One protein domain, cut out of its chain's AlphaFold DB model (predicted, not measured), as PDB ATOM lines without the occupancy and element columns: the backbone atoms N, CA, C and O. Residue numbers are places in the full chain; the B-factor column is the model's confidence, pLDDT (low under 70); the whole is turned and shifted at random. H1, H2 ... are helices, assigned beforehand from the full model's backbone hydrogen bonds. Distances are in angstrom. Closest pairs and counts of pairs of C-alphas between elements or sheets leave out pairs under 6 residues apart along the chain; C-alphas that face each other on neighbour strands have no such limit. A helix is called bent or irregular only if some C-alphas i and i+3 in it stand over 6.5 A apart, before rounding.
ATOM      1  N   SER A  77      -5.170 -26.364 -18.879       90.44
ATOM      2  CA  SER A  77      -5.770 -26.359 -17.542       90.44
ATOM      3  C   SER A  77      -7.285 -26.177 -17.604       90.44
ATOM      4  O   SER A  77      -7.788 -25.173 -18.111       90.44
ATOM      5  N   VAL A  78      -8.019 -27.116 -17.003       85.88
ATOM      6  CA  VAL A  78      -9.487 -27.058 -16.861       85.88
ATOM      7  C   VAL A  78      -9.934 -25.780 -16.150       85.88
ATOM      8  O   VAL A  78     -10.948 -25.193 -16.517       85.88
ATOM      9  N   VAL A  79      -9.173 -25.330 -15.149       85.19
ATOM     10  CA  VAL A  79      -9.519 -24.143 -14.357       85.19
ATOM     11  C   VAL A  79      -9.391 -22.875 -15.199       85.19
ATOM     12  O   VAL A  79     -10.316 -22.070 -15.207       85.19
ATOM     13  N   ASN A  80      -8.296 -22.719 -15.948       86.50
ATOM     14  CA  ASN A  80      -8.091 -21.543 -16.801       86.50
ATOM     15  C   ASN A  80      -9.179 -21.432 -17.874       86.50
ATOM     16  O   ASN A  80      -9.709 -20.346 -18.101       86.50
ATOM     17  N   LEU A  81      -9.547 -22.560 -18.490       86.56
ATOM     18  CA  LEU A  81     -10.646 -22.613 -19.455       86.56
ATOM     19  C   LEU A  81     -11.968 -22.200 -18.812       86.56
ATOM     20  O   LEU A  81     -12.661 -21.340 -19.342       86.56
ATOM     21  N   ALA A  82     -12.296 -22.773 -17.653       80.19
ATOM     22  CA  ALA A  82     -13.539 -22.476 -16.955       80.19
ATOM     23  C   ALA A  82     -13.644 -20.996 -16.561       80.19
ATOM     24  O   ALA A  82     -14.692 -20.389 -16.763       80.19
ATOM     25  N   VAL A  83     -12.556 -20.404 -16.053       81.44
ATOM     26  CA  VAL A  83     -12.489 -18.967 -15.740       81.44
ATOM     27  C   VAL A  83     -12.707 -18.144 -17.003       81.44
ATOM     28  O   VAL A  83     -13.583 -17.284 -17.013       81.44
ATOM     29  N   LYS A  84     -11.984 -18.447 -18.089       83.38
ATOM     30  CA  LYS A  84     -12.099 -17.673 -19.329       83.38
ATOM     31  C   LYS A  84     -13.496 -17.759 -19.936       83.38
ATOM     32  O   LYS A  84     -14.040 -16.760 -20.392       83.38
ATOM     33  N   MET A  85     -14.105 -18.940 -19.899       79.06
ATOM     34  CA  MET A  85     -15.482 -19.127 -20.344       79.06
ATOM     35  C   MET A  85     -16.476 -18.379 -19.460       79.06
ATOM     36  O   MET A  85     -17.423 -17.820 -19.999       79.06
ATOM     37  N   ALA A  86     -16.280 -18.338 -18.142       76.50
ATOM     38  CA  ALA A  86     -17.154 -17.587 -17.244       76.50
ATOM     39  C   ALA A  86     -17.048 -16.066 -17.457       76.50
ATOM     40  O   ALA A  86     -18.073 -15.394 -17.486       76.50
ATOM     41  N   GLU A  87     -15.842 -15.527 -17.672       78.12
ATOM     42  CA  GLU A  87     -15.624 -14.098 -17.968       78.12
ATOM     43  C   GLU A  87     -16.380 -13.624 -19.217       78.12
ATOM     44  O   GLU A  87     -16.847 -12.489 -19.273       78.12
ATOM     45  N   ASN A  88     -16.525 -14.498 -20.212       72.88
ATOM     46  CA  ASN A  88     -17.187 -14.166 -21.470       72.88
ATOM     47  C   ASN A  88     -18.723 -14.280 -21.409       72.88
ATOM     48  O   ASN A  88     -19.384 -14.007 -22.402       72.88
ATOM     49  N   GLN A  89     -19.318 -14.663 -20.271       63.53
ATOM     50  CA  GLN A  89     -20.775 -14.807 -20.139       63.53
ATOM     51  C   GLN A  89     -21.532 -13.464 -20.191       63.53
ATOM     52  O   GLN A  89     -22.686 -13.428 -20.615       63.53
ATOM     53  N   ASP A  90     -20.893 -12.363 -19.784       53.72
ATOM     54  CA  ASP A  90     -21.504 -11.024 -19.781       53.72
ATOM     55  C   ASP A  90     -21.531 -10.367 -21.173       53.72
ATOM     56  O   ASP A  90     -22.134  -9.305 -21.354       53.72
ATOM     57  N   GLN A  91     -20.897 -10.990 -22.170       49.47
ATOM     58  CA  GLN A  91     -20.919 -10.536 -23.555       49.47
ATOM     59  C   GLN A  91     -21.810 -11.478 -24.361       49.47
ATOM     60  O   GLN A  91     -21.654 -12.691 -24.341       49.47
ATOM     61  N   SER A  92     -22.787 -10.926 -25.074       46.22
ATOM     62  CA  SER A  92     -23.792 -11.691 -25.820       46.22
ATOM     63  C   SER A  92     -23.242 -12.493 -27.014       46.22
ATOM     64  O   SER A  92     -24.048 -12.972 -27.811       46.22
ATOM     65  N   SER A  93     -21.917 -12.615 -27.183       44.59
ATOM     66  CA  SER A  93     -21.285 -13.376 -28.265       44.59
ATOM     67  C   SER A  93     -20.470 -14.561 -27.741       44.59
ATOM     68  O   SER A  93     -19.635 -14.480 -26.843       44.59
ATOM     69  N   THR A  94     -20.767 -15.709 -28.329       53.84
ATOM     70  CA  THR A  94     -20.174 -17.027 -28.109       53.84
ATOM     71  C   THR A  94     -18.870 -17.197 -28.887       53.84
ATOM     72  O   THR A  94     -18.680 -18.215 -29.551       53.84
ATOM     73  N   ASP A  95     -17.971 -16.218 -28.842       67.31
ATOM     74  CA  ASP A  95     -16.755 -16.294 -29.647       67.31
ATOM     75  C   ASP A  95     -15.742 -17.223 -28.982       67.31
ATOM     76  O   ASP A  95     -15.019 -16.870 -28.052       67.31
ATOM     77  N   VAL A  96     -15.706 -18.470 -29.462       78.12
ATOM     78  CA  VAL A  96     -14.713 -19.485 -29.071       78.12
ATOM     79  C   VAL A  96     -13.270 -18.969 -29.225       78.12
ATOM     80  O   VAL A  96     -12.377 -19.421 -28.506       78.12
ATOM     81  N   THR A  97     -13.045 -17.986 -30.104       81.06
ATOM     82  CA  THR A  97     -11.765 -17.286 -30.299       81.06
ATOM     83  C   THR A  97     -11.292 -16.566 -29.033       81.06
ATOM     84  O   THR A  97     -10.094 -16.507 -28.767       81.06
ATOM     85  N   ALA A  98     -12.202 -16.178 -28.133       78.44
ATOM     86  CA  ALA A  98     -11.852 -15.611 -26.830       78.44
ATOM     87  C   ALA A  98     -11.082 -16.587 -25.914       78.44
ATOM     88  O   ALA A  98     -10.538 -16.170 -24.886       78.44
ATOM     89  N   LEU A  99     -11.022 -17.879 -26.261       86.31
ATOM     90  CA  LEU A  99     -10.179 -18.869 -25.590       86.31
ATOM     91  C   LEU A  99      -8.741 -18.896 -26.127       86.31
ATOM     92  O   LEU A  99      -7.863 -19.390 -25.422       86.31
ATOM     93  N   PHE A 100      -8.466 -18.365 -27.321       88.69
ATOM     94  CA  PHE A 100      -7.143 -18.442 -27.957       88.69
ATOM     95  C   PHE A 100      -6.008 -17.889 -27.073       88.69
ATOM     96  O   PHE A 100      -4.997 -18.578 -26.953       88.69
ATOM     97  N   PRO A 101      -6.173 -16.775 -26.323       86.75
ATOM     98  CA  PRO A 101      -5.098 -16.243 -25.478       86.75
ATOM     99  C   PRO A 101      -4.663 -17.152 -24.319       86.75
ATOM    100  O   PRO A 101      -3.591 -16.950 -23.750       86.75
ATOM    101  N   VAL A 102      -5.505 -18.111 -23.914       88.00
ATOM    102  CA  VAL A 102      -5.213 -19.053 -22.817       88.00
ATOM    103  C   VAL A 102      -4.928 -20.467 -23.317       88.00
ATOM    104  O   VAL A 102      -4.685 -21.365 -22.508       88.00
ATOM    105  N   LEU A 103      -4.978 -20.676 -24.633       91.25
ATOM    106  CA  LEU A 103      -4.725 -21.962 -25.258       91.25
ATOM    107  C   LEU A 103      -3.277 -22.057 -25.748       91.25
ATOM    108  O   LEU A 103      -2.675 -21.063 -26.151       91.25
ATOM    109  N   PRO A 104      -2.700 -23.265 -25.730       90.75
ATOM    110  CA  PRO A 104      -1.382 -23.500 -26.294       90.75
ATOM    111  C   PRO A 104      -1.421 -23.496 -27.831       90.75
ATOM    112  O   PRO A 104      -2.465 -23.359 -28.463       90.75
ATOM    113  N   ALA A 105      -0.269 -23.710 -28.465       88.81
ATOM    114  CA  ALA A 105      -0.203 -23.856 -29.918       88.81
ATOM    115  C   ALA A 105      -0.977 -25.095 -30.422       88.81
ATOM    116  O   ALA A 105      -0.948 -26.157 -29.791       88.81
ATOM    117  N   ALA A 106      -1.542 -25.009 -31.635       88.25
ATOM    118  CA  ALA A 106      -2.292 -26.094 -32.292       88.25
ATOM    119  C   ALA A 106      -1.544 -27.446 -32.335       88.25
ATOM    120  O   ALA A 106      -2.156 -28.512 -32.281       88.25
ATOM    121  N   SER A 107      -0.204 -27.423 -32.362       90.38
ATOM    122  CA  SER A 107       0.643 -28.630 -32.331       90.38
ATOM    123  C   SER A 107       0.408 -29.542 -31.112       90.38
ATOM    124  O   SER A 107       0.718 -30.734 -31.166       90.38
ATOM    125  N   LYS A 108      -0.179 -29.020 -30.025       94.12
ATOM    126  CA  LYS A 108      -0.503 -29.770 -28.801       94.12
ATOM    127  C   LYS A 108      -1.805 -30.572 -28.884       94.12
ATOM    128  O   LYS A 108      -2.038 -31.411 -28.013       94.12
ATOM    129  N   LEU A 109      -2.617 -30.386 -29.931       91.88
ATOM    130  CA  LEU A 109      -3.915 -31.056 -30.084       91.88
ATOM    131  C   LEU A 109      -3.805 -32.586 -29.962       91.88
ATOM    132  O   LEU A 109      -4.603 -33.207 -29.267       91.88
ATOM    133  N   SER A 110      -2.769 -33.191 -30.553       93.94
ATOM    134  CA  SER A 110      -2.543 -34.646 -30.489       93.94
ATOM    135  C   SER A 110      -2.248 -35.181 -29.081       93.94
ATOM    136  O   SER A 110      -2.485 -36.354 -28.794       93.94
ATOM    137  N   ILE A 111      -1.723 -34.341 -28.187       95.75
ATOM    138  CA  ILE A 111      -1.487 -34.703 -26.786       95.75
ATOM    139  C   ILE A 111      -2.800 -34.588 -26.011       95.75
ATOM    140  O   ILE A 111      -3.147 -35.504 -25.269       95.75
ATOM    141  N   LEU A 112      -3.557 -33.509 -26.233       95.69
ATOM    142  CA  LEU A 112      -4.865 -33.304 -25.611       95.69
ATOM    143  C   LEU A 112      -5.873 -34.396 -26.005       95.69
ATOM    144  O   LEU A 112      -6.643 -34.850 -25.162       95.69
ATOM    145  N   GLN A 113      -5.824 -34.876 -27.249       94.00
ATOM    146  CA  GLN A 113      -6.622 -36.016 -27.714       94.00
ATOM    147  C   GLN A 113      -6.455 -37.244 -26.813       94.00
ATOM    148  O   GLN A 113      -7.445 -37.874 -26.461       94.00
ATOM    149  N   LYS A 114      -5.239 -37.523 -26.326       96.12
ATOM    150  CA  LYS A 114      -5.001 -38.654 -25.414       96.12
ATOM    151  C   LYS A 114      -5.731 -38.501 -24.082       96.12
ATOM    152  O   LYS A 114      -6.132 -39.504 -23.501       96.12
ATOM    153  N   ALA A 115      -5.920 -37.269 -23.605       96.19
ATOM    154  CA  ALA A 115      -6.731 -37.009 -22.420       96.19
ATOM    155  C   ALA A 115      -8.210 -37.325 -22.679       96.19
ATOM    156  O   ALA A 115      -8.858 -37.965 -21.855       96.19
ATOM    157  N   ILE A 116      -8.733 -36.900 -23.832       94.06
ATOM    158  CA  ILE A 116     -10.121 -37.151 -24.242       94.06
ATOM    159  C   ILE A 116     -10.362 -38.656 -24.411       94.06
ATOM    160  O   ILE A 116     -11.342 -39.173 -23.877       94.06
ATOM    161  N   ASP A 117      -9.445 -39.358 -25.075       93.00
ATOM    162  CA  ASP A 117      -9.518 -40.805 -25.283       93.00
ATOM    163  C   ASP A 117      -9.503 -41.562 -23.947       93.00
ATOM    164  O   ASP A 117     -10.324 -42.454 -23.729       93.00
ATOM    165  N   ASP A 118      -8.627 -41.176 -23.010       93.12
ATOM    166  CA  ASP A 118      -8.564 -41.796 -21.681       93.12
ATOM    167  C   ASP A 118      -9.863 -41.627 -20.888       93.12
ATOM    168  O   ASP A 118     -10.312 -42.572 -20.233       93.12
ATOM    169  N   MET A 119     -10.479 -40.446 -20.965       92.38
ATOM    170  CA  MET A 119     -11.780 -40.182 -20.349       92.38
ATOM    171  C   MET A 119     -12.901 -40.964 -21.039       92.38
ATOM    172  O   MET A 119     -13.793 -41.465 -20.360       92.38
ATOM    173  N   GLY A 120     -12.843 -41.120 -22.366       88.19
ATOM    174  CA  GLY A 120     -13.810 -41.903 -23.143       88.19
ATOM    175  C   GLY A 120     -13.827 -43.395 -22.794       88.19
ATOM    176  O   GLY A 120     -14.833 -44.067 -23.013       88.19
ATOM    177  N   LEU A 121     -12.748 -43.914 -22.199       90.19
ATOM    178  CA  LEU A 121     -12.668 -45.292 -21.700       90.19
ATOM    179  C   LEU A 121     -13.333 -45.484 -20.325       90.19
ATOM    180  O   LEU A 121     -13.472 -46.617 -19.860       90.19
ATOM    181  N   ILE A 122     -13.753 -44.407 -19.657       89.50
ATOM    182  CA  ILE A 122     -14.465 -44.482 -18.380       89.50
ATOM    183  C   ILE A 122     -15.948 -44.743 -18.660       89.50
ATOM    184  O   ILE A 122     -16.690 -43.847 -19.053       89.50
ATOM    185  N   GLY A 123     -16.400 -45.977 -18.418       84.50
ATOM    186  CA  GLY A 123     -17.771 -46.392 -18.747       84.50
ATOM    187  C   GLY A 123     -18.876 -45.592 -18.041       84.50
ATOM    188  O   GLY A 123     -19.956 -45.412 -18.596       84.50
ATOM    189  N   THR A 124     -18.631 -45.090 -16.829       85.75
ATOM    190  CA  THR A 124     -19.558 -44.187 -16.130       85.75
ATOM    191  C   THR A 124     -18.779 -43.040 -15.511       85.75
ATOM    192  O   THR A 124     -18.093 -43.208 -14.503       85.75
ATOM    193  N   LEU A 125     -18.875 -41.876 -16.144       81.94
ATOM    194  CA  LEU A 125     -18.238 -40.647 -15.688       81.94
ATOM    195  C   LEU A 125     -18.999 -40.064 -14.495       81.94
ATOM    196  O   LEU A 125     -20.228 -39.982 -14.524       81.94
ATOM    197  N   LYS A 126     -18.267 -39.620 -13.471       84.38
ATOM    198  CA  LYS A 126     -18.817 -38.767 -12.409       84.38
ATOM    199  C   LYS A 126     -18.895 -37.322 -12.893       84.38
ATOM    200  O   LYS A 126     -18.193 -36.953 -13.828       84.38
ATOM    201  N   ASP A 127     -19.648 -36.483 -12.195       79.88
ATOM    202  CA  ASP A 127     -19.789 -35.048 -12.481       79.88
ATOM    203  C   ASP A 127     -18.437 -34.353 -12.735       79.88
ATOM    204  O   ASP A 127     -18.222 -33.740 -13.778       79.88
ATOM    205  N   ALA A 128     -17.462 -34.513 -11.834       81.69
ATOM    206  CA  ALA A 128     -16.134 -33.922 -12.017       81.69
ATOM    207  C   ALA A 128     -15.422 -34.428 -13.290       81.69
ATOM    208  O   ALA A 128     -14.714 -33.667 -13.948       81.69
ATOM    209  N   ASP A 129     -15.622 -35.694 -13.658       85.75
ATOM    210  CA  ASP A 129     -15.043 -36.286 -14.864       85.75
ATOM    211  C   ASP A 129     -15.744 -35.769 -16.127       85.75
ATOM    212  O   ASP A 129     -15.089 -35.429 -17.110       85.75
ATOM    213  N   GLN A 130     -17.070 -35.630 -16.088       83.62
ATOM    214  CA  GLN A 130     -17.843 -35.017 -17.165       83.62
ATOM    215  C   GLN A 130     -17.411 -33.569 -17.394       83.62
ATOM    216  O   GLN A 130     -17.181 -33.179 -18.538       83.62
ATOM    217  N   PHE A 131     -17.221 -32.792 -16.325       82.25
ATOM    218  CA  PHE A 131     -16.736 -31.417 -16.416       82.25
ATOM    219  C   PHE A 131     -15.345 -31.339 -17.065       82.25
ATOM    220  O   PHE A 131     -15.145 -30.573 -18.008       82.25
ATOM    221  N   LYS A 132     -14.395 -32.187 -16.641       88.31
ATOM    222  CA  LYS A 132     -13.064 -32.283 -17.273       88.31
ATOM    223  C   LYS A 132     -13.156 -32.641 -18.755       88.31
ATOM    224  O   LYS A 132     -12.585 -31.938 -19.583       88.31
ATOM    225  N   LEU A 133     -13.876 -33.715 -19.091       86.75
ATOM    226  CA  LEU A 133     -14.036 -34.184 -20.471       86.75
ATOM    227  C   LEU A 133     -14.635 -33.088 -21.355       86.75
ATOM    228  O   LEU A 133     -14.185 -32.868 -22.478       86.75
ATOM    229  N   THR A 134     -15.621 -32.377 -20.824       83.81
ATOM    230  CA  THR A 134     -16.235 -31.232 -21.481       83.81
ATOM    231  C   THR A 134     -15.198 -30.147 -21.778       83.81
ATOM    232  O   THR A 134     -15.059 -29.718 -22.924       83.81
ATOM    233  N   MET A 135     -14.412 -29.740 -20.779       86.50
ATOM    234  CA  MET A 135     -13.383 -28.706 -20.939       86.50
ATOM    235  C   MET A 135     -12.261 -29.119 -21.891       86.50
ATOM    236  O   MET A 135     -11.861 -28.317 -22.734       86.50
ATOM    237  N   TYR A 136     -11.819 -30.376 -21.860       91.25
ATOM    238  CA  TYR A 136     -10.822 -30.879 -22.809       91.25
ATOM    239  C   TYR A 136     -11.334 -30.891 -24.246       91.25
ATOM    240  O   TYR A 136     -10.622 -30.445 -25.140       91.25
ATOM    241  N   ASN A 137     -12.569 -31.335 -24.483       87.38
ATOM    242  CA  ASN A 137     -13.148 -31.277 -25.824       87.38
ATOM    243  C   ASN A 137     -13.336 -29.830 -26.311       87.38
ATOM    244  O   ASN A 137     -13.133 -29.548 -27.487       87.38
ATOM    245  N   THR A 138     -13.663 -28.900 -25.415       85.69
ATOM    246  CA  THR A 138     -13.781 -27.469 -25.752       85.69
ATOM    247  C   THR A 138     -12.443 -26.884 -26.176       85.69
ATOM    248  O   THR A 138     -12.352 -26.209 -27.198       85.69
ATOM    249  N   ALA A 139     -11.387 -27.187 -25.421       89.75
ATOM    250  CA  ALA A 139     -10.036 -26.802 -25.790       89.75
ATOM    251  C   ALA A 139      -9.597 -27.468 -27.098       89.75
ATOM    252  O   ALA A 139      -8.996 -26.804 -27.930       89.75
ATOM    253  N   ALA A 140      -9.931 -28.742 -27.325       90.19
ATOM    254  CA  ALA A 140      -9.619 -29.428 -28.580       90.19
ATOM    255  C   ALA A 140     -10.328 -28.785 -29.778       90.19
ATOM    256  O   ALA A 140      -9.716 -28.601 -30.830       90.19
ATOM    257  N   PHE A 141     -11.585 -28.379 -29.599       87.00
ATOM    258  CA  PHE A 141     -12.324 -27.602 -30.584       87.00
ATOM    259  C   PHE A 141     -11.631 -26.262 -30.878       87.00
ATOM    260  O   PHE A 141     -11.260 -26.003 -32.022       87.00
ATOM    261  N   ALA A 142     -11.373 -25.445 -29.861       88.06
ATOM    262  CA  ALA A 142     -10.729 -24.149 -30.045       88.06
ATOM    263  C   ALA A 142      -9.307 -24.271 -30.643       88.06
ATOM    264  O   ALA A 142      -8.961 -23.540 -31.566       88.06
ATOM    265  N   LEU A 143      -8.515 -25.263 -30.220       90.38
ATOM    266  CA  LEU A 143      -7.198 -25.573 -30.799       90.38
ATOM    267  C   LEU A 143      -7.271 -26.051 -32.254       90.38
ATOM    268  O   LEU A 143      -6.330 -25.846 -33.015       90.38
ATOM    269  N   SER A 144      -8.358 -26.702 -32.666       88.25
ATOM    270  CA  SER A 144      -8.551 -27.057 -34.077       88.25
ATOM    271  C   SER A 144      -8.908 -25.849 -34.949       88.25
ATOM    272  O   SER A 144      -8.726 -25.906 -36.165       88.25
ATOM    273  N   LEU A 145      -9.364 -24.752 -34.333       87.56
ATOM    274  CA  LEU A 145      -9.621 -23.479 -35.000       87.56
ATOM    275  C   LEU A 145      -8.409 -22.544 -34.991       87.56
ATOM    276  O   LEU A 145      -8.183 -21.873 -35.990       87.56
ATOM    277  N   ILE A 146      -7.596 -22.540 -33.929       88.44
ATOM    278  CA  ILE A 146      -6.449 -21.620 -33.788       88.44
ATOM    279  C   ILE A 146      -5.418 -21.763 -34.920       88.44
ATOM    280  O   ILE A 146      -4.696 -20.828 -35.229       88.44
ATOM    281  N   GLN A 147      -5.352 -22.924 -35.583       86.19
ATOM    282  CA  GLN A 147      -4.491 -23.118 -36.758       86.19
ATOM    283  C   GLN A 147      -4.905 -22.265 -37.970       86.19
ATOM    284  O   GLN A 147      -4.110 -22.107 -38.895       86.19
ATOM    285  N   TYR A 148      -6.148 -21.778 -37.985       89.44
ATOM    286  CA  TYR A 148      -6.683 -20.904 -39.022       89.44
ATOM    287  C   TYR A 148      -6.528 -19.422 -38.674       89.44
ATOM    288  O   TYR A 148      -6.708 -18.620 -39.577       89.44
ATOM    289  N   ASP A 149      -6.159 -19.062 -37.438       87.88
ATOM    290  CA  ASP A 149      -5.744 -17.699 -37.077       87.88
ATOM    291  C   ASP A 149      -4.291 -17.490 -37.531       87.88
ATOM    292  O   ASP A 149      -3.327 -17.661 -36.776       87.88
ATOM    293  N   PHE A 150      -4.116 -17.202 -38.820       85.38
ATOM    294  CA  PHE A 150      -2.791 -16.929 -39.378       85.38
ATOM    295  C   PHE A 150      -2.323 -15.504 -39.073       85.38
ATOM    296  O   PHE A 150      -1.140 -15.198 -39.260       85.38
ATOM    297  N   SER A 151      -3.234 -14.634 -38.629       85.25
ATOM    298  CA  SER A 151      -2.936 -13.269 -38.200       85.25
ATOM    299  C   SER A 151      -2.307 -13.216 -36.797       85.25
ATOM    300  O   SER A 151      -1.463 -12.354 -36.528       85.25
ATOM    301  N   GLY A 152      -2.662 -14.176 -35.937       83.00
ATOM    302  CA  GLY A 152      -2.266 -14.261 -34.536       83.00
ATOM    303  C   GLY A 152      -2.926 -13.206 -33.644       83.00
ATOM    304  O   GLY A 152      -2.394 -12.917 -32.566       83.00
ATOM    305  N   ASP A 153      -4.022 -12.584 -34.088       85.88
ATOM    306  CA  ASP A 153      -4.716 -11.532 -33.338       85.88
ATOM    307  C   ASP A 153      -5.730 -12.072 -32.314       85.88
ATOM    308  O   ASP A 153      -6.220 -11.306 -31.479       85.88
ATOM    309  N   ASN A 154      -5.903 -13.398 -32.256       82.06
ATOM    310  CA  ASN A 154      -6.874 -14.108 -31.426       82.06
ATOM    311  C   ASN A 154      -8.333 -13.893 -31.842       82.06
ATOM    312  O   ASN A 154      -9.236 -14.052 -31.016       82.06
ATOM    313  N   ASP A 155      -8.560 -13.565 -33.107       85.19
ATOM    314  CA  ASP A 155      -9.862 -13.547 -33.751       85.19
ATOM    315  C   ASP A 155      -9.784 -14.280 -35.103       85.19
ATOM    316  O   ASP A 155      -8.709 -14.642 -35.578       85.19
ATOM    317  N   LEU A 156     -10.932 -14.587 -35.708       87.00
ATOM    318  CA  LEU A 156     -10.971 -15.167 -37.049       87.00
ATOM    319  C   LEU A 156     -11.620 -14.180 -38.011       87.00
ATOM    320  O   LEU A 156     -12.831 -13.959 -37.999       87.00
ATOM    321  N   SER A 157     -10.822 -13.636 -38.923       88.25
ATOM    322  CA  SER A 157     -11.339 -12.832 -40.024       88.25
ATOM    323  C   SER A 157     -12.246 -13.656 -40.948       88.25
ATOM    324  O   SER A 157     -12.129 -14.877 -41.075       88.25
ATOM    325  N   ALA A 158     -13.104 -12.980 -41.719       88.25
ATOM    326  CA  ALA A 158     -13.947 -13.644 -42.716       88.25
ATOM    327  C   ALA A 158     -13.139 -14.488 -43.728       88.25
ATOM    328  O   ALA A 158     -13.632 -15.497 -44.238       88.25
ATOM    329  N   ALA A 159     -11.897 -14.099 -44.037       89.12
ATOM    330  CA  ALA A 159     -11.017 -14.879 -44.907       89.12
ATOM    331  C   ALA A 159     -10.537 -16.175 -44.225       89.12
ATOM    332  O   ALA A 159     -10.537 -17.233 -44.859       89.12
ATOM    333  N   GLU A 160     -10.194 -16.104 -42.940       91.38
ATOM    334  CA  GLU A 160      -9.774 -17.243 -42.114       91.38
ATOM    335  C   GLU A 160     -10.916 -18.239 -41.928       91.38
ATOM    336  O   GLU A 160     -10.750 -19.425 -42.221       91.38
ATOM    337  N   ILE A 161     -12.116 -17.754 -41.599       89.19
ATOM    338  CA  ILE A 161     -13.328 -18.582 -41.512       89.19
ATOM    339  C   ILE A 161     -13.597 -19.287 -42.848       89.19
ATOM    340  O   ILE A 161     -13.902 -20.482 -42.896       89.19
ATOM    341  N   ASN A 162     -13.439 -18.578 -43.969       89.25
ATOM    342  CA  ASN A 162     -13.648 -19.163 -45.291       89.25
ATOM    343  C   ASN A 162     -12.621 -20.243 -45.652       89.25
ATOM    344  O   ASN A 162     -12.966 -21.155 -46.411       89.25
ATOM    345  N   SER A 163     -11.418 -20.185 -45.077       90.12
ATOM    346  CA  SER A 163     -10.360 -21.182 -45.273       90.12
ATOM    347  C   SER A 163     -10.614 -22.512 -44.547       90.12
ATOM    348  O   SER A 163      -9.987 -23.524 -44.877       90.12
ATOM    349  N   ILE A 164     -11.575 -22.549 -43.614       89.00
ATOM    350  CA  ILE A 164     -11.991 -23.780 -42.937       89.00
ATOM    351  C   ILE A 164     -12.644 -24.712 -43.963       89.00
ATOM    352  O   ILE A 164     -13.676 -24.394 -44.570       89.00
ATOM    353  N   THR A 165     -12.014 -25.870 -44.156       83.19
ATOM    354  CA  THR A 165     -12.393 -26.880 -45.157       83.19
ATOM    355  C   THR A 165     -12.713 -28.243 -44.545       83.19
ATOM    356  O   THR A 165     -13.555 -28.950 -45.093       83.19
ATOM    357  N   ASP A 166     -12.109 -28.598 -43.408       76.94
ATOM    358  CA  ASP A 166     -12.411 -29.832 -42.677       76.94
ATOM    359  C   ASP A 166     -13.179 -29.525 -41.388       76.94
ATOM    360  O   ASP A 166     -12.646 -28.958 -40.438       76.94
ATOM    361  N   PHE A 167     -14.451 -29.921 -41.368       77.62
ATOM    362  CA  PHE A 167     -15.348 -29.786 -40.220       77.62
ATOM    363  C   PHE A 167     -15.428 -31.062 -39.371       77.62
ATOM    364  O   PHE A 167     -15.983 -31.047 -38.276       77.62
ATOM    365  N   THR A 168     -14.887 -32.183 -39.845       79.25
ATOM    366  CA  THR A 168     -15.149 -33.506 -39.260       79.25
ATOM    367  C   THR A 168     -14.614 -33.594 -37.835       79.25
ATOM    368  O   THR A 168     -15.350 -33.910 -36.901       79.25
ATOM    369  N   THR A 169     -13.338 -33.243 -37.669       75.00
ATOM    370  CA  THR A 169     -12.634 -33.275 -36.382       75.00
ATOM    371  C   THR A 169     -13.212 -32.251 -35.398       75.00
ATOM    372  O   THR A 169     -13.443 -32.573 -34.233       75.00
ATOM    373  N   ILE A 170     -13.526 -31.045 -35.889       76.81
ATOM    374  CA  ILE A 170     -14.195 -29.976 -35.133       76.81
ATOM    375  C   ILE A 170     -15.529 -30.480 -34.561       76.81
ATOM    376  O   ILE A 170     -15.773 -30.394 -33.356       76.81
ATOM    377  N   ASN A 171     -16.364 -31.077 -35.415       73.69
ATOM    378  CA  ASN A 171     -17.696 -31.551 -35.056       73.69
ATOM    379  C   ASN A 171     -17.667 -32.681 -34.015       73.69
ATOM    380  O   ASN A 171     -18.513 -32.734 -33.117       73.69
ATOM    381  N   THR A 172     -16.674 -33.575 -34.095       79.44
ATOM    382  CA  THR A 172     -16.489 -34.646 -33.105       79.44
ATOM    383  C   THR A 172     -16.253 -34.085 -31.704       79.44
ATOM    384  O   THR A 172     -16.927 -34.512 -30.763       79.44
ATOM    385  N   TYR A 173     -15.352 -33.111 -31.544       77.56
ATOM    386  CA  TYR A 173     -15.056 -32.558 -30.220       77.56
ATOM    387  C   TYR A 173     -16.245 -31.815 -29.624       77.56
ATOM    388  O   TYR A 173     -16.566 -32.013 -28.455       77.56
ATOM    389  N   ILE A 174     -16.968 -31.041 -30.424       69.81
ATOM    390  CA  ILE A 174     -18.166 -30.333 -29.952       69.81
ATOM    391  C   ILE A 174     -19.241 -31.315 -29.498       69.81
ATOM    392  O   ILE A 174     -19.814 -31.152 -28.417       69.81
ATOM    393  N   THR A 175     -19.500 -32.347 -30.305       72.00
ATOM    394  CA  THR A 175     -20.496 -33.375 -29.981       72.00
ATOM    395  C   THR A 175     -20.156 -34.037 -28.647       72.00
ATOM    396  O   THR A 175     -21.003 -34.099 -27.755       72.00
ATOM    397  N   ASN A 176     -18.894 -34.433 -28.464       72.56
ATOM    398  CA  ASN A 176     -18.424 -35.070 -27.238       72.56
ATOM    399  C   ASN A 176     -18.455 -34.123 -26.025       72.56
ATOM    400  O   ASN A 176     -18.913 -34.532 -24.955       72.56
ATOM    401  N   ALA A 177     -18.030 -32.860 -26.184       67.00
ATOM    402  CA  ALA A 177     -18.110 -31.840 -25.131       67.00
ATOM    403  C   ALA A 177     -19.550 -31.669 -24.646       67.00
ATOM    404  O   ALA A 177     -19.827 -31.668 -23.452       67.00
ATOM    405  N   THR A 178     -20.477 -31.566 -25.594       64.19
ATOM    406  CA  THR A 178     -21.892 -31.317 -25.329       64.19
ATOM    407  C   THR A 178     -22.561 -32.500 -24.642       64.19
ATOM    408  O   THR A 178     -23.326 -32.313 -23.696       64.19
ATOM    409  N   SER A 179     -22.301 -33.724 -25.105       68.31
ATOM    410  CA  SER A 179     -22.844 -34.933 -24.480       68.31
ATOM    411  C   SER A 179     -22.376 -35.075 -23.030       68.31
ATOM    412  O   SER A 179     -23.172 -35.441 -22.161       68.31
ATOM    413  N   ALA A 180     -21.115 -34.730 -22.754       65.81
ATOM    414  CA  ALA A 180     -20.581 -34.698 -21.397       65.81
ATOM    415  C   ALA A 180     -21.213 -33.569 -20.559       65.81
ATOM    416  O   ALA A 180     -21.640 -33.823 -19.434       65.81
ATOM    417  N   ALA A 181     -21.369 -32.365 -21.122       62.28
ATOM    418  CA  ALA A 181     -21.962 -31.209 -20.446       62.28
ATOM    419  C   ALA A 181     -23.445 -31.409 -20.094       62.28
ATOM    420  O   ALA A 181     -23.865 -31.097 -18.985       62.28
ATOM    421  N   GLY A 182     -24.248 -31.957 -21.014       61.19
ATOM    422  CA  GLY A 182     -25.677 -32.213 -20.794       61.19
ATOM    423  C   GLY A 182     -25.961 -33.311 -19.766       61.19
ATOM    424  O   GLY A 182     -27.075 -33.395 -19.255       61.19
ATOM    425  N   SER A 183     -24.959 -34.137 -19.453       58.72
ATOM    426  CA  SER A 183     -25.043 -35.176 -18.422       58.72
ATOM    427  C   SER A 183     -24.675 -34.660 -17.024       58.72
ATOM    428  O   SER A 183     -24.971 -35.336 -16.039       58.72
ATOM    429  N   TYR A 184     -24.072 -33.468 -16.932       59.75
ATOM    430  CA  TYR A 184     -23.655 -32.836 -15.682       59.75
ATOM    431  C   TYR A 184     -24.825 -32.063 -15.061       59.75
ATOM    432  O   TYR A 184     -25.218 -30.998 -15.535       59.75
ATOM    433  N   GLY A 185     -25.403 -32.602 -13.986       52.88
ATOM    434  CA  GLY A 185     -26.568 -32.026 -13.298       52.88
ATOM    435  C   GLY A 185     -26.259 -31.145 -12.075       52.88
ATOM    436  O   GLY A 185     -27.178 -30.863 -11.305       52.88
ATOM    437  N   GLY A 186     -25.001 -30.749 -11.830       49.53
ATOM    438  CA  GLY A 186     -24.529 -30.362 -10.488       49.53
ATOM    439  C   GLY A 186     -24.039 -28.917 -10.266       49.53
ATOM    440  O   GLY A 186     -22.863 -28.616 -10.451       49.53
ATOM    441  N   GLY A 187     -24.942 -28.069  -9.757       46.84
ATOM    442  CA  GLY A 187     -24.759 -27.036  -8.714       46.84
ATOM    443  C   GLY A 187     -23.458 -26.221  -8.610       46.84
ATOM    444  O   GLY A 187     -22.503 -26.641  -7.961       46.84
ATOM    445  N   GLY A 188     -23.505 -24.984  -9.109       49.03
ATOM    446  CA  GLY A 188     -22.548 -23.897  -8.868       49.03
ATOM    447  C   GLY A 188     -22.640 -22.863  -9.993       49.03
ATOM    448  O   GLY A 188     -22.726 -23.253 -11.156       49.03
ATOM    449  N   ASP A 189     -22.658 -21.563  -9.684       53.84
ATOM    450  CA  ASP A 189     -22.893 -20.527 -10.708       53.84
ATOM    451  C   ASP A 189     -21.841 -20.585 -11.833       53.84
ATOM    452  O   ASP A 189     -22.196 -20.590 -13.007       53.84
ATOM    453  N   SER A 190     -20.559 -20.779 -11.508       52.53
ATOM    454  CA  SER A 190     -19.466 -20.816 -12.495       52.53
ATOM    455  C   SER A 190     -19.453 -22.059 -13.398       52.53
ATOM    456  O   SER A 190     -19.156 -21.947 -14.590       52.53
ATOM    457  N   SER A 191     -19.799 -23.243 -12.880       55.41
ATOM    458  CA  SER A 191     -19.924 -24.467 -13.691       55.41
ATOM    459  C   SER A 191     -21.166 -24.421 -14.582       55.41
ATOM    460  O   SER A 191     -21.111 -24.840 -15.739       55.41
ATOM    461  N   THR A 192     -22.259 -23.834 -14.086       64.19
ATOM    462  CA  THR A 192     -23.491 -23.610 -14.857       64.19
ATOM    463  C   THR A 192     -23.247 -22.655 -16.027       64.19
ATOM    464  O   THR A 192     -23.700 -22.919 -17.144       64.19
ATOM    465  N   SER A 193     -22.480 -21.585 -15.810       66.69
ATOM    466  CA  SER A 193     -22.104 -20.622 -16.851       66.69
ATOM    467  C   SER A 193     -21.241 -21.239 -17.948       66.69
ATOM    468  O   SER A 193     -21.563 -21.103 -19.127       66.69
ATOM    469  N   ALA A 194     -20.194 -21.987 -17.579       66.12
ATOM    470  CA  ALA A 194     -19.355 -22.680 -18.556       66.12
ATOM    471  C   ALA A 194     -20.184 -23.662 -19.404       66.12
ATOM    472  O   ALA A 194     -20.099 -23.642 -20.629       66.12
ATOM    473  N   ILE A 195     -21.056 -24.458 -18.774       65.88
ATOM    474  CA  ILE A 195     -21.961 -25.397 -19.464       65.88
ATOM    475  C   ILE A 195     -22.958 -24.675 -20.373       65.88
ATOM    476  O   ILE A 195     -23.237 -25.139 -21.478       65.88
ATOM    477  N   THR A 196     -23.476 -23.525 -19.944       69.75
ATOM    478  CA  THR A 196     -24.355 -22.693 -20.775       69.75
ATOM    479  C   THR A 196     -23.627 -22.226 -22.032       69.75
ATOM    480  O   THR A 196     -24.155 -22.398 -23.129       69.75
ATOM    481  N   ASN A 197     -22.388 -21.750 -21.899       70.00
ATOM    482  CA  ASN A 197     -21.578 -21.309 -23.036       70.00
ATOM    483  C   ASN A 197     -21.267 -22.458 -24.000       70.00
ATOM    484  O   ASN A 197     -21.317 -22.283 -25.212       70.00
ATOM    485  N   LEU A 198     -21.053 -23.666 -23.486       69.00
ATOM    486  CA  LEU A 198     -20.850 -24.862 -24.308       69.00
ATOM    487  C   LEU A 198     -22.098 -25.272 -25.084       69.00
ATOM    488  O   LEU A 198     -22.024 -25.603 -26.266       69.00
ATOM    489  N   ASN A 199     -23.260 -25.214 -24.435       67.75
ATOM    490  CA  ASN A 199     -24.537 -25.469 -25.092       67.75
ATOM    491  C   ASN A 199     -24.886 -24.374 -26.113       67.75
ATOM    492  O   ASN A 199     -25.523 -24.666 -27.128       67.75
ATOM    493  N   ALA A 200     -24.459 -23.133 -25.874       68.62
ATOM    494  CA  ALA A 200     -24.616 -22.032 -26.815       68.62
ATOM    495  C   ALA A 200     -23.708 -22.212 -28.044       68.62
ATOM    496  O   ALA A 200     -24.209 -22.126 -29.163       68.62
ATOM    497  N   ILE A 201     -22.437 -22.596 -27.847       67.31
ATOM    498  CA  ILE A 201     -21.517 -23.010 -28.923       67.31
ATOM    499  C   ILE A 201     -22.167 -24.122 -29.766       67.31
ATOM    500  O   ILE A 201     -22.313 -23.978 -30.974       67.31
ATOM    501  N   LYS A 202     -22.683 -25.185 -29.135       65.75
ATOM    502  CA  LYS A 202     -23.407 -26.269 -29.827       65.75
ATOM    503  C   LYS A 202     -24.594 -25.769 -30.656       65.75
ATOM    504  O   LYS A 202     -24.795 -26.207 -31.785       65.75
ATOM    505  N   THR A 203     -25.428 -24.914 -30.068       65.44
ATOM    506  CA  THR A 203     -26.670 -24.460 -30.709       65.44
ATOM    507  C   THR A 203     -26.377 -23.531 -31.881       65.44
ATOM    508  O   THR A 203     -27.036 -23.635 -32.911       65.44
ATOM    509  N   GLY A 204     -25.382 -22.656 -31.738       62.28
ATOM    510  CA  GLY A 204     -25.003 -21.710 -32.776       62.28
ATOM    511  C   GLY A 204     -24.298 -22.368 -33.965       62.28
ATOM    512  O   GLY A 204     -24.564 -21.992 -35.099       62.28
ATOM    513  N   MET A 205     -23.463 -23.384 -33.726       65.75
ATOM    514  CA  MET A 205     -22.646 -24.038 -34.759       65.75
ATOM    515  C   MET A 205     -23.374 -25.032 -35.663       65.75
ATOM    516  O   MET A 205     -22.801 -25.443 -36.668       65.75
ATOM    517  N   GLY A 206     -24.582 -25.467 -35.301       67.00
ATOM    518  CA  GLY A 206     -25.357 -26.443 -36.074       67.00
ATOM    519  C   GLY A 206     -24.618 -27.758 -36.366       67.00
ATOM    520  O   GLY A 206     -23.837 -28.247 -35.551       67.00
ATOM    521  N   GLY A 207     -24.930 -28.385 -37.505       72.19
ATOM    522  CA  GLY A 207     -24.430 -29.721 -37.877       72.19
ATOM    523  C   GLY A 207     -23.670 -29.755 -39.203       72.19
ATOM    524  O   GLY A 207     -23.354 -30.835 -39.705       72.19
ATOM    525  N   SER A 208     -23.407 -28.589 -39.794       80.81
ATOM    526  CA  SER A 208     -22.778 -28.451 -41.103       80.81
ATOM    527  C   SER A 208     -21.654 -27.413 -41.090       80.81
ATOM    528  O   SER A 208     -21.589 -26.548 -40.223       80.81
ATOM    529  N   LEU A 209     -20.780 -27.461 -42.101       81.56
ATOM    530  CA  LEU A 209     -19.739 -26.443 -42.288       81.56
ATOM    531  C   LEU A 209     -20.337 -25.036 -42.474       81.56
ATOM    532  O   LEU A 209     -19.727 -24.060 -42.057       81.56
ATOM    533  N   ALA A 210     -21.511 -24.928 -43.102       84.31
ATOM    534  CA  ALA A 210     -22.190 -23.647 -43.285       84.31
ATOM    535  C   ALA A 210     -22.648 -23.061 -41.942       84.31
ATOM    536  O   ALA A 210     -22.425 -21.881 -41.688       84.31
ATOM    537  N   ASP A 211     -23.210 -23.901 -41.072       82.50
ATOM    538  CA  ASP A 211     -23.638 -23.493 -39.733       82.50
ATOM    539  C   ASP A 211     -22.434 -23.071 -38.869       82.50
ATOM    540  O   ASP A 211     -22.475 -22.026 -38.227       82.50
ATOM    541  N   LEU A 212     -21.321 -23.820 -38.927       83.38
ATOM    542  CA  LEU A 212     -20.069 -23.447 -38.258       83.38
ATOM    543  C   LEU A 212     -19.567 -22.076 -38.728       83.38
ATOM    544  O   LEU A 212     -19.197 -21.241 -37.906       83.38
ATOM    545  N   LYS A 213     -19.514 -21.841 -40.042       84.38
ATOM    546  CA  LYS A 213     -19.017 -20.565 -40.574       84.38
ATOM    547  C   LYS A 213     -19.922 -19.407 -40.155       84.38
ATOM    548  O   LYS A 213     -19.412 -18.387 -39.701       84.38
ATOM    549  N   SER A 214     -21.240 -19.609 -40.206       82.94
ATOM    550  CA  SER A 214     -22.218 -18.623 -39.741       82.94
ATOM    551  C   SER A 214     -22.062 -18.318 -38.250       82.94
ATOM    552  O   SER A 214     -22.089 -17.153 -37.858       82.94
ATOM    553  N   PHE A 215     -21.824 -19.340 -37.424       81.25
ATOM    554  CA  PHE A 215     -21.550 -19.181 -35.998       81.25
ATOM    555  C   PHE A 215     -20.301 -18.350 -35.707       81.25
ATOM    556  O   PHE A 215     -20.327 -17.525 -34.802       81.25
ATOM    557  N   LEU A 216     -19.228 -18.558 -36.472       79.50
ATOM    558  CA  LEU A 216     -17.990 -17.787 -36.347       79.50
ATOM    559  C   LEU A 216     -18.106 -16.355 -36.905       79.50
ATOM    560  O   LEU A 216     -17.132 -15.616 -36.854       79.50
ATOM    561  N   GLY A 217     -19.263 -15.956 -37.449       76.19
ATOM    562  CA  GLY A 217     -19.501 -14.594 -37.930       76.19
ATOM    563  C   GLY A 217     -19.361 -14.388 -39.443       76.19
ATOM    564  O   GLY A 217     -19.129 -13.253 -39.867       76.19
TER     565      GLY A 217
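Overview. This is residues 77 to 217 of the 218 residues of an uncharacterized protein of Bdellovibrionaceae bacterium (UniProt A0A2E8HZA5). A long helix, H4, runs through the middle, with H3 and H6 packed along it in the opposite direction; H7 folds back from H6, making a loose up-and-down bundle of H4, H6 and H7. H1 and H2 cross H4 on another side, with H1 also crossing H7, and the short H5 and H8 sit at the end where H4 and H7 finish. The printed part has 141 residues with eight named helices, H1 to H8 in chain order, and no named strand: all helix. It is compact, with a radius of gyration of the C-alphas of 14.2 A, and rounded, spanning 41 by 32 by 26 A.

Along the chain. H1 is residues 78 to 90, 20.2 A long, from C-alpha 78 at (-9.487, -27.058, -16.861). H2 is residues 96 to 102, 11.4 A, and H3 is residues 106 to 120, 21.6 A. H1 and H2 are irregular, but only just: C-alphas 87 and 90, and C-alphas 98 and 101, are 6.9 A apart. H3 is irregular, with C-alphas 107 and 110 at 7.1 A. H4 is residues 127 to 146, 28.5 A, from (-19.789, -35.048, -12.481) to (-6.449, -21.620, -33.788). H5 is residues 158 to 163, 8.7 A; H6 is residues 168 to 183, 23.1 A; H7 is residues 189 to 205, 24.3 A. H8 is residues 209 to 215, 9.8 A, ending at (-21.550, -19.181, -35.998).

Arrangement. H4 is the hub and touches four helices. H6 touches it at a shallow tilt of 24 degrees, opposite ways, the closest C-alphas being those of Thr 134 and Ala 177, 4.1 A. H3 and H4 form a helical hairpin at 25 degrees, closest at C-alphas 106 and 143, 5.2 A. H1, with residues 78 to 82 alone, touches H4 about perpendicular at 75 degrees, closest at C-alphas 78 and 135, 5.9 A. H2 touches residues 139 to 146 of H4 alone, about perpendicular at 85 degrees, closest at C-alphas 96 and 142, 6.2 A. H6 and H7 form a hairpin at a steep tilt of 39 degrees, closest at C-alphas 181 and 195, 5.9 A. H1 touches H7 at C-alphas 85 and 194, 5.6 A. H8 touches H7 at C-alphas 212 and 205, 4.4 A. H5 and H8 are close but not clearly touching, at C-alphas 161 and 213, 6.1 A. Every O i to N i+4 pair is within hydrogen-bond range in H4, H5, H6, H7 and H8, against 7 of 9 in H1, 7 of 11 in H3 and 0 of 3 in H2, where 3 of 4 O i to N i+3 pairs are.

Size, cuts and confidence. The C-alphas of Thr 124 and Ala 159 are the farthest apart, 42.0 A. The printed part has no cut. The link H4 to H5 is long. Mean pLDDT of the printed part is 78.8; residues 89 to 95, 174, 177 to 196 and 198 to 206 are under 70.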